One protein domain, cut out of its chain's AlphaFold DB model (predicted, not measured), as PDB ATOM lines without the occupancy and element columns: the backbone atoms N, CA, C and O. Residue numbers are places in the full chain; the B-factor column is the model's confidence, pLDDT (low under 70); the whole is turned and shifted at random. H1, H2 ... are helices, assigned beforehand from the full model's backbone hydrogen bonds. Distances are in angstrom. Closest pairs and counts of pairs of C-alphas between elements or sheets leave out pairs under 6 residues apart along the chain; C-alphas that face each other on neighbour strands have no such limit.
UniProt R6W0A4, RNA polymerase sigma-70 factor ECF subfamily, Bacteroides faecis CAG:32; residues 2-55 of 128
ATOM      1  N   THR A   2     158.673 190.739 191.896       55.53
ATOM      2  CA  THR A   2     158.494 192.176 192.216       55.53
ATOM      3  C   THR A   2     158.875 192.479 193.671       55.53
ATOM      4  O   THR A   2     159.484 193.507 193.939       55.53
ATOM      5  N   ALA A   3     158.639 191.536 194.594       52.56
ATOM      6  CA  ALA A   3     158.958 191.686 196.018       52.56
ATOM      7  C   ALA A   3     160.470 191.796 196.303       52.56
ATOM      8  O   ALA A   3     160.897 192.705 197.001       52.56
ATOM      9  N   VAL A   4     161.297 190.936 195.692       56.75
ATOM     10  CA  VAL A   4     162.765 190.962 195.881       56.75
ATOM     11  C   VAL A   4     163.378 192.265 195.351       56.75
ATOM     12  O   VAL A   4     164.260 192.846 195.975       56.75
ATOM     13  N   LYS A   5     162.863 192.760 194.217       57.41
ATOM     14  CA  LYS A   5     163.316 194.011 193.595       57.41
ATOM     15  C   LYS A   5     162.955 195.225 194.457       57.41
ATOM     16  O   LYS A   5     163.797 196.095 194.656       57.41
ATOM     17  N   ASN A   6     161.746 195.246 195.013       65.00
ATOM     18  CA  ASN A   6     161.296 196.316 195.902       65.00
ATOM     19  C   ASN A   6     162.089 196.337 197.212       65.00
ATOM     20  O   ASN A   6     162.577 197.399 197.584       65.00
ATOM     21  N   ASN A   7     162.328 195.173 197.824       68.38
ATOM     22  CA  ASN A   7     163.145 195.080 199.037       68.38
ATOM     23  C   ASN A   7     164.573 195.587 198.802       68.38
ATOM     24  O   ASN A   7     165.082 196.373 199.591       68.38
ATOM     25  N   SER A   8     165.199 195.215 197.677       77.62
ATOM     26  CA  SER A   8     166.540 195.719 197.345       77.62
ATOM     27  C   SER A   8     166.570 197.242 197.140       77.62
ATOM     28  O   SER A   8     167.543 197.901 197.498       77.62
ATOM     29  N   LEU A   9     165.492 197.826 196.604       78.38
ATOM     30  CA  LEU A   9     165.371 199.272 196.410       78.38
ATOM     31  C   LEU A   9     165.153 200.014 197.736       78.38
ATOM     32  O   LEU A   9     165.688 201.108 197.918       78.38
ATOM     33  N   GLU A  10     164.365 199.446 198.645       77.44
ATOM     34  CA  GLU A  10     164.149 199.991 199.989       77.44
ATOM     35  C   GLU A  10     165.434 199.945 200.814       77.44
ATOM     36  O   GLU A  10     165.829 200.960 201.388       77.44
ATOM     37  N   GLU A  11     166.160 198.827 200.767       79.06
ATOM     38  CA  GLU A  11     167.444 198.684 201.452       79.06
ATOM     39  C   GLU A  11     168.493 199.680 200.924       79.06
ATOM     40  O   GLU A  11     169.236 200.287 201.700       79.06
ATOM     41  N   LEU A  12     168.530 199.924 199.609       81.88
ATOM     42  CA  LEU A  12     169.407 200.940 199.019       81.88
ATOM     43  C   LEU A  12     169.038 202.364 199.454       81.88
ATOM     44  O   LEU A  12     169.934 203.172 199.700       81.88
ATOM     45  N   LYS A  13     167.743 202.684 199.571       80.94
ATOM     46  CA  LYS A  13     167.294 203.991 200.082       80.94
ATOM     47  C   LYS A  13     167.703 204.182 201.535       80.94
ATOM     48  O   LYS A  13     168.262 205.223 201.860       80.94
ATOM     49  N   HIS A  14     167.493 203.169 202.369       81.56
ATOM     50  CA  HIS A  14     167.863 203.196 203.779       81.56
ATOM     51  C   HIS A  14     169.372 203.433 203.966       81.56
ATOM     52  O   HIS A  14     169.780 204.357 204.668       81.56
ATOM     53  N   LYS A  15     170.212 202.690 203.231       85.56
ATOM     54  CA  LYS A  15     171.674 202.885 203.234       85.56
ATOM     55  C   LYS A  15     172.090 204.284 202.770       85.56
ATOM     56  O   LYS A  15     173.063 204.828 203.284       85.56
ATOM     57  N   ASN A  16     171.375 204.867 201.808       86.44
ATOM     58  CA  ASN A  16     171.652 206.219 201.321       86.44
ATOM     59  C   ASN A  16     171.308 207.290 202.371       86.44
ATOM     60  O   ASN A  16     172.092 208.204 202.597       86.44
ATOM     61  N   VAL A  17     170.179 207.143 203.071       84.19
ATOM     62  CA  VAL A  17     169.788 208.042 204.170       84.19
ATOM     63  C   VAL A  17     170.832 208.011 205.290       84.19
ATOM     64  O   VAL A  17     171.294 209.069 205.709       84.19
ATOM     65  N   ILE A  18     171.283 206.823 205.703       84.44
ATOM     66  CA  ILE A  18     172.342 206.681 206.716       84.44
ATOM     67  C   ILE A  18     173.646 207.338 206.254       84.44
ATOM     68  O   ILE A  18     174.284 208.037 207.033       84.44
ATOM     69  N   ARG A  19     174.040 207.157 204.990       86.06
ATOM     70  CA  ARG A  19     175.249 207.796 204.450       86.06
ATOM     71  C   ARG A  19     175.163 209.321 204.510       86.06
ATOM     72  O   ARG A  19     176.078 209.956 205.017       86.06
ATOM     73  N   ASN A  20     174.048 209.897 204.062       84.75
ATOM     74  CA  ASN A  20     173.844 211.347 204.110       84.75
ATOM     75  C   ASN A  20     173.875 211.879 205.551       84.75
ATOM     76  O   ASN A  20     174.381 212.974 205.796       84.75
ATOM     77  N   TYR A  21     173.355 211.100 206.503       81.81
ATOM     78  CA  TYR A  21     173.461 211.421 207.921       81.81
ATOM     79  C   TYR A  21     174.909 211.402 208.416       81.81
ATOM     80  O   TYR A  21     175.326 212.330 209.100       81.81
ATOM     81  N   GLN A  22     175.685 210.376 208.059       82.12
ATOM     82  CA  GLN A  22     177.097 210.272 208.434       82.12
ATOM     83  C   GLN A  22     177.886 211.480 207.921       82.12
ATOM     84  O   GLN A  22     178.606 212.101 208.698       82.12
ATOM     85  N   ASP A  23     177.688 211.867 206.659       84.44
ATOM     86  CA  ASP A  23     178.329 213.048 206.072       84.44
ATOM     87  C   ASP A  23     177.947 214.335 206.832       84.44
ATOM     88  O   ASP A  23     178.802 215.176 207.126       84.44
ATOM     89  N   TYR A  24     176.674 214.469 207.220       80.31
ATOM     90  CA  TYR A  24     176.189 215.584 208.035       80.31
ATOM     91  C   TYR A  24     176.790 215.595 209.452       80.31
ATOM     92  O   TYR A  24     177.238 216.647 209.916       80.31
ATOM     93  N   ALA A  25     176.829 214.447 210.132       78.75
ATOM     94  CA  ALA A  25     177.344 214.302 211.492       78.75
ATOM     95  C   ALA A  25     178.854 214.574 211.561       78.75
ATOM     96  O   ALA A  25     179.309 215.268 212.472       78.75
ATOM     97  N   ILE A  26     179.611 214.114 210.555       81.06
ATOM     98  CA  ILE A  26     181.041 214.418 210.383       81.06
ATOM     99  C   ILE A  26     181.252 215.927 210.230       81.06
ATOM    100  O   ILE A  26     182.138 216.489 210.869       81.06
ATOM    101  N   ALA A  27     180.422 216.602 209.430       81.25
ATOM    102  CA  ALA A  27     180.518 218.048 209.239       81.25
ATOM    103  C   ALA A  27     180.177 218.864 210.505       81.25
ATOM    104  O   ALA A  27     180.656 219.990 210.644       81.25
ATOM    105  N   HIS A  28     179.377 218.313 211.428       74.12
ATOM    106  CA  HIS A  28     178.862 219.025 212.609       74.12
ATOM    107  C   HIS A  28     179.406 218.517 213.961       74.12
ATOM    108  O   HIS A  28     178.954 218.997 214.997       74.12
ATOM    109  N   ASN A  29     180.385 217.600 213.982       71.06
ATOM    110  CA  ASN A  29     181.005 217.037 215.199       71.06
ATOM    111  C   ASN A  29     180.002 216.478 216.243       71.06
ATOM    112  O   ASN A  29     180.253 216.557 217.445       71.06
ATOM    113  N   ASN A  30     178.868 215.915 215.808       69.25
ATOM    114  CA  ASN A  30     177.858 215.331 216.705       69.25
ATOM    115  C   ASN A  30     178.101 213.830 216.956       69.25
ATOM    116  O   ASN A  30     178.600 213.110 216.093       69.25
ATOM    117  N   SER A  31     177.731 213.348 218.146       60.34
ATOM    118  CA  SER A  31     177.809 211.935 218.540       60.34
ATOM    119  C   SER A  31     176.803 211.072 217.761       60.34
ATOM    120  O   SER A  31     175.610 211.356 217.737       60.34
ATOM    121  N   PHE A  32     177.300 209.986 217.166       59.41
ATOM    122  CA  PHE A  32     176.648 209.208 216.104       59.41
ATOM    123  C   PHE A  32     175.388 208.403 216.479       59.41
ATOM    124  O   PHE A  32     174.713 207.947 215.568       59.41
ATOM    125  N   ASP A  33     175.062 208.177 217.755       60.25
ATOM    126  CA  ASP A  33     174.187 207.039 218.114       60.25
ATOM    127  C   ASP A  33     172.724 207.412 218.437       60.25
ATOM    128  O   ASP A  33     171.814 206.633 218.179       60.25
ATOM    129  N   TYR A  34     172.451 208.621 218.947       56.88
ATOM    130  CA  TYR A  34     171.084 209.028 219.342       56.88
ATOM    131  C   TYR A  34     170.275 209.692 218.207       56.88
ATOM    132  O   TYR A  34     169.072 209.930 218.327       56.88
ATOM    133  N   ASP A  35     170.925 210.016 217.091       70.81
ATOM    134  CA  ASP A  35     170.374 210.914 216.071       70.81
ATOM    135  C   ASP A  35     170.234 210.249 214.682       70.81
ATOM    136  O   ASP A  35     169.466 210.732 213.856       70.81
ATOM    137  N   VAL A  36     170.808 209.055 214.455       76.50
ATOM    138  CA  VAL A  36     170.589 208.275 213.213       76.50
ATOM    139  C   VAL A  36     169.124 207.869 213.052       76.50
ATOM    140  O   VAL A  36     168.526 208.142 212.013       76.50
ATOM    141  N   ASP A  37     168.527 207.243 214.069       77.69
ATOM    142  CA  ASP A  37     167.138 206.767 213.995       77.69
ATOM    143  C   ASP A  37     166.153 207.933 213.841       77.69
ATOM    144  O   ASP A  37     165.221 207.877 213.035       77.69
ATOM    145  N   ASN A  38     166.399 209.032 214.561       78.56
ATOM    146  CA  ASN A  38     165.621 210.260 214.432       78.56
ATOM    147  C   ASN A  38     165.778 210.887 213.042       78.56
ATOM    148  O   ASN A  38     164.789 211.335 212.461       78.56
ATOM    149  N   TYR A  39     166.986 210.885 212.480       82.00
ATOM    150  CA  TYR A  39     167.233 211.370 211.127       82.00
ATOM    151  C   TYR A  39     166.545 210.505 210.071       82.00
ATOM    152  O   TYR A  39     165.946 211.044 209.140       82.00
ATOM    153  N   ILE A  40     166.594 209.177 210.207       82.75
ATOM    154  CA  ILE A  40     165.896 208.254 209.306       82.75
ATOM    155  C   ILE A  40     164.395 208.532 209.361       82.75
ATOM    156  O   ILE A  40     163.793 208.793 208.320       82.75
ATOM    157  N   LEU A  41     163.816 208.578 210.564       82.25
ATOM    158  CA  LEU A  41     162.402 208.887 210.763       82.25
ATOM    159  C   LEU A  41     162.031 210.248 210.160       82.25
ATOM    160  O   LEU A  41     161.039 210.372 209.443       82.25
ATOM    161  N   TYR A  42     162.841 211.277 210.409       81.06
ATOM    162  CA  TYR A  42     162.640 212.613 209.856       81.06
ATOM    163  C   TYR A  42     162.703 212.619 208.323       81.06
ATOM    164  O   TYR A  42     161.871 213.249 207.666       81.06
ATOM    165  N   SER A  43     163.663 211.900 207.739       82.19
ATOM    166  CA  SER A  43     163.830 211.772 206.291       82.19
ATOM    167  C   SER A  43     162.636 211.068 205.645       82.19
ATOM    168  O   SER A  43     162.095 211.550 204.646       82.19
ATOM    169  N   GLU A  44     162.152 209.983 206.250       82.56
ATOM    170  CA  GLU A  44     160.963 209.261 205.796       82.56
ATOM    171  C   GLU A  44     159.700 210.124 205.880       82.56
ATOM    172  O   GLU A  44     158.934 210.195 204.913       82.56
ATOM    173  N   LEU A  45     159.510 210.836 206.996       83.62
ATOM    174  CA  LEU A  45     158.403 211.778 207.179       83.62
ATOM    175  C   LEU A  45     158.443 212.895 206.135       83.62
ATOM    176  O   LEU A  45     157.426 213.192 205.507       83.62
ATOM    177  N   ASN A  46     159.616 213.479 205.892       82.69
ATOM    178  CA  ASN A  46     159.792 214.485 204.850       82.69
ATOM    179  C   ASN A  46     159.495 213.924 203.461       82.69
ATOM    180  O   ASN A  46     158.834 214.584 202.662       82.69
ATOM    181  N   GLN A  47     159.934 212.704 203.159       84.69
ATOM    182  CA  GLN A  47     159.650 212.078 201.875       84.69
ATOM    183  C   GLN A  47     158.145 211.841 201.687       84.69
ATOM    184  O   GLN A  47     157.618 212.052 200.593       84.69
ATOM    185  N   GLN A  48     157.444 211.403 202.733       84.31
ATOM    186  CA  GLN A  48     155.990 211.267 202.700       84.31
ATOM    187  C   GLN A  48     155.313 212.623 202.504       84.31
ATOM    188  O   GLN A  48     154.452 212.743 201.634       84.31
ATOM    189  N   LEU A  49     155.749 213.656 203.230       83.12
ATOM    190  CA  LEU A  49     155.242 215.017 203.072       83.12
ATOM    191  C   LEU A  49     155.407 215.511 201.630       83.12
ATOM    192  O   LEU A  49     154.443 215.996 201.049       83.12
ATOM    193  N   GLN A  50     156.586 215.338 201.029       84.50
ATOM    194  CA  GLN A  50     156.843 215.753 199.646       84.50
ATOM    195  C   GLN A  50     155.947 215.016 198.645       84.50
ATOM    196  O   GLN A  50     155.317 215.645 197.801       84.50
ATOM    197  N   LYS A  51     155.777 213.696 198.799       86.56
ATOM    198  CA  LYS A  51     154.839 212.921 197.968       86.56
ATOM    199  C   LYS A  51     153.394 213.398 198.091       86.56
ATOM    200  O   LYS A  51     152.618 213.244 197.151       86.56
ATOM    201  N   GLU A  52     152.998 213.900 199.256       85.12
ATOM    202  CA  GLU A  52     151.670 214.480 199.447       85.12
ATOM    203  C   GLU A  52     151.570 215.880 198.842       85.12
ATOM    204  O   GLU A  52     150.574 216.181 198.188       85.12
ATOM    205  N   LEU A  53     152.616 216.699 198.978       85.69
ATOM    206  CA  LEU A  53     152.714 218.009 198.336       85.69
ATOM    207  C   LEU A  53     152.664 217.908 196.801       85.69
ATOM    208  O   LEU A  53     152.018 218.732 196.154       85.69
ATOM    209  N   ASP A  54     153.244 216.859 196.219       88.00
ATOM    210  CA  ASP A  54     153.222 216.588 194.776       88.00
ATOM    211  C   ASP A  54     151.824 216.303 194.208       88.00
ATOM    212  O   ASP A  54     151.615 216.411 193.000       88.00
ATOM    213  N   LYS A  55     150.848 215.957 195.055       88.12
ATOM    214  CA  LYS A  55     149.456 215.742 194.627       88.12
ATOM    215  C   LYS A  55     148.688 217.050 194.460       88.12
ATOM    216  O   LYS A  55     147.604 217.047 193.876       88.12
TER     217      LYS A  55
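This is residues 2 to 55 of the 128 residues of the protein "RNA polymerase sigma-70 factor ECF subfamily" of Bacteroides faecis CAG:32 (UniProt R6W0A4). Two helices make an open V: the long H1 and the shorter H2, whose first part, residues 36 to 43, packs on the middle of H1. From the far end of H1 the link folds back to H2, and residues 2 to 13 and 45 to 55 stick out as the two arms. The 54 printed residues hold two named helices, H1 then H2, and no named strand; the class is all helix. The whole is loose, with a radius of gyration of the C-alphas of 13.2 A and spans of 39 by 28 by 16 A.

H1, residues 3 to 28, touches H2, residues 36 to 53, with residues 14 to 21 alone. The closest C-alphas, of Val 17 and Ile 40, are 6.4 A apart. The helices run opposite ways at a steep tilt of 64 degrees. In H1 and H2 every O i to N i+4 pair is within hydrogen-bond range.

H1 is 37.7 A long, from C-alpha 3 at (158.958, 191.686, 196.018). H2 is 25.2 A long and ends at C-alpha 53, (152.714, 218.009, 198.336).

The C-alphas farthest apart, of Thr 2 and Asn 29, are 40.7 A apart. The printed part has no cut, and the link is short. The pLDDT is under 70 at residues 2 to 7 and 30 to 34.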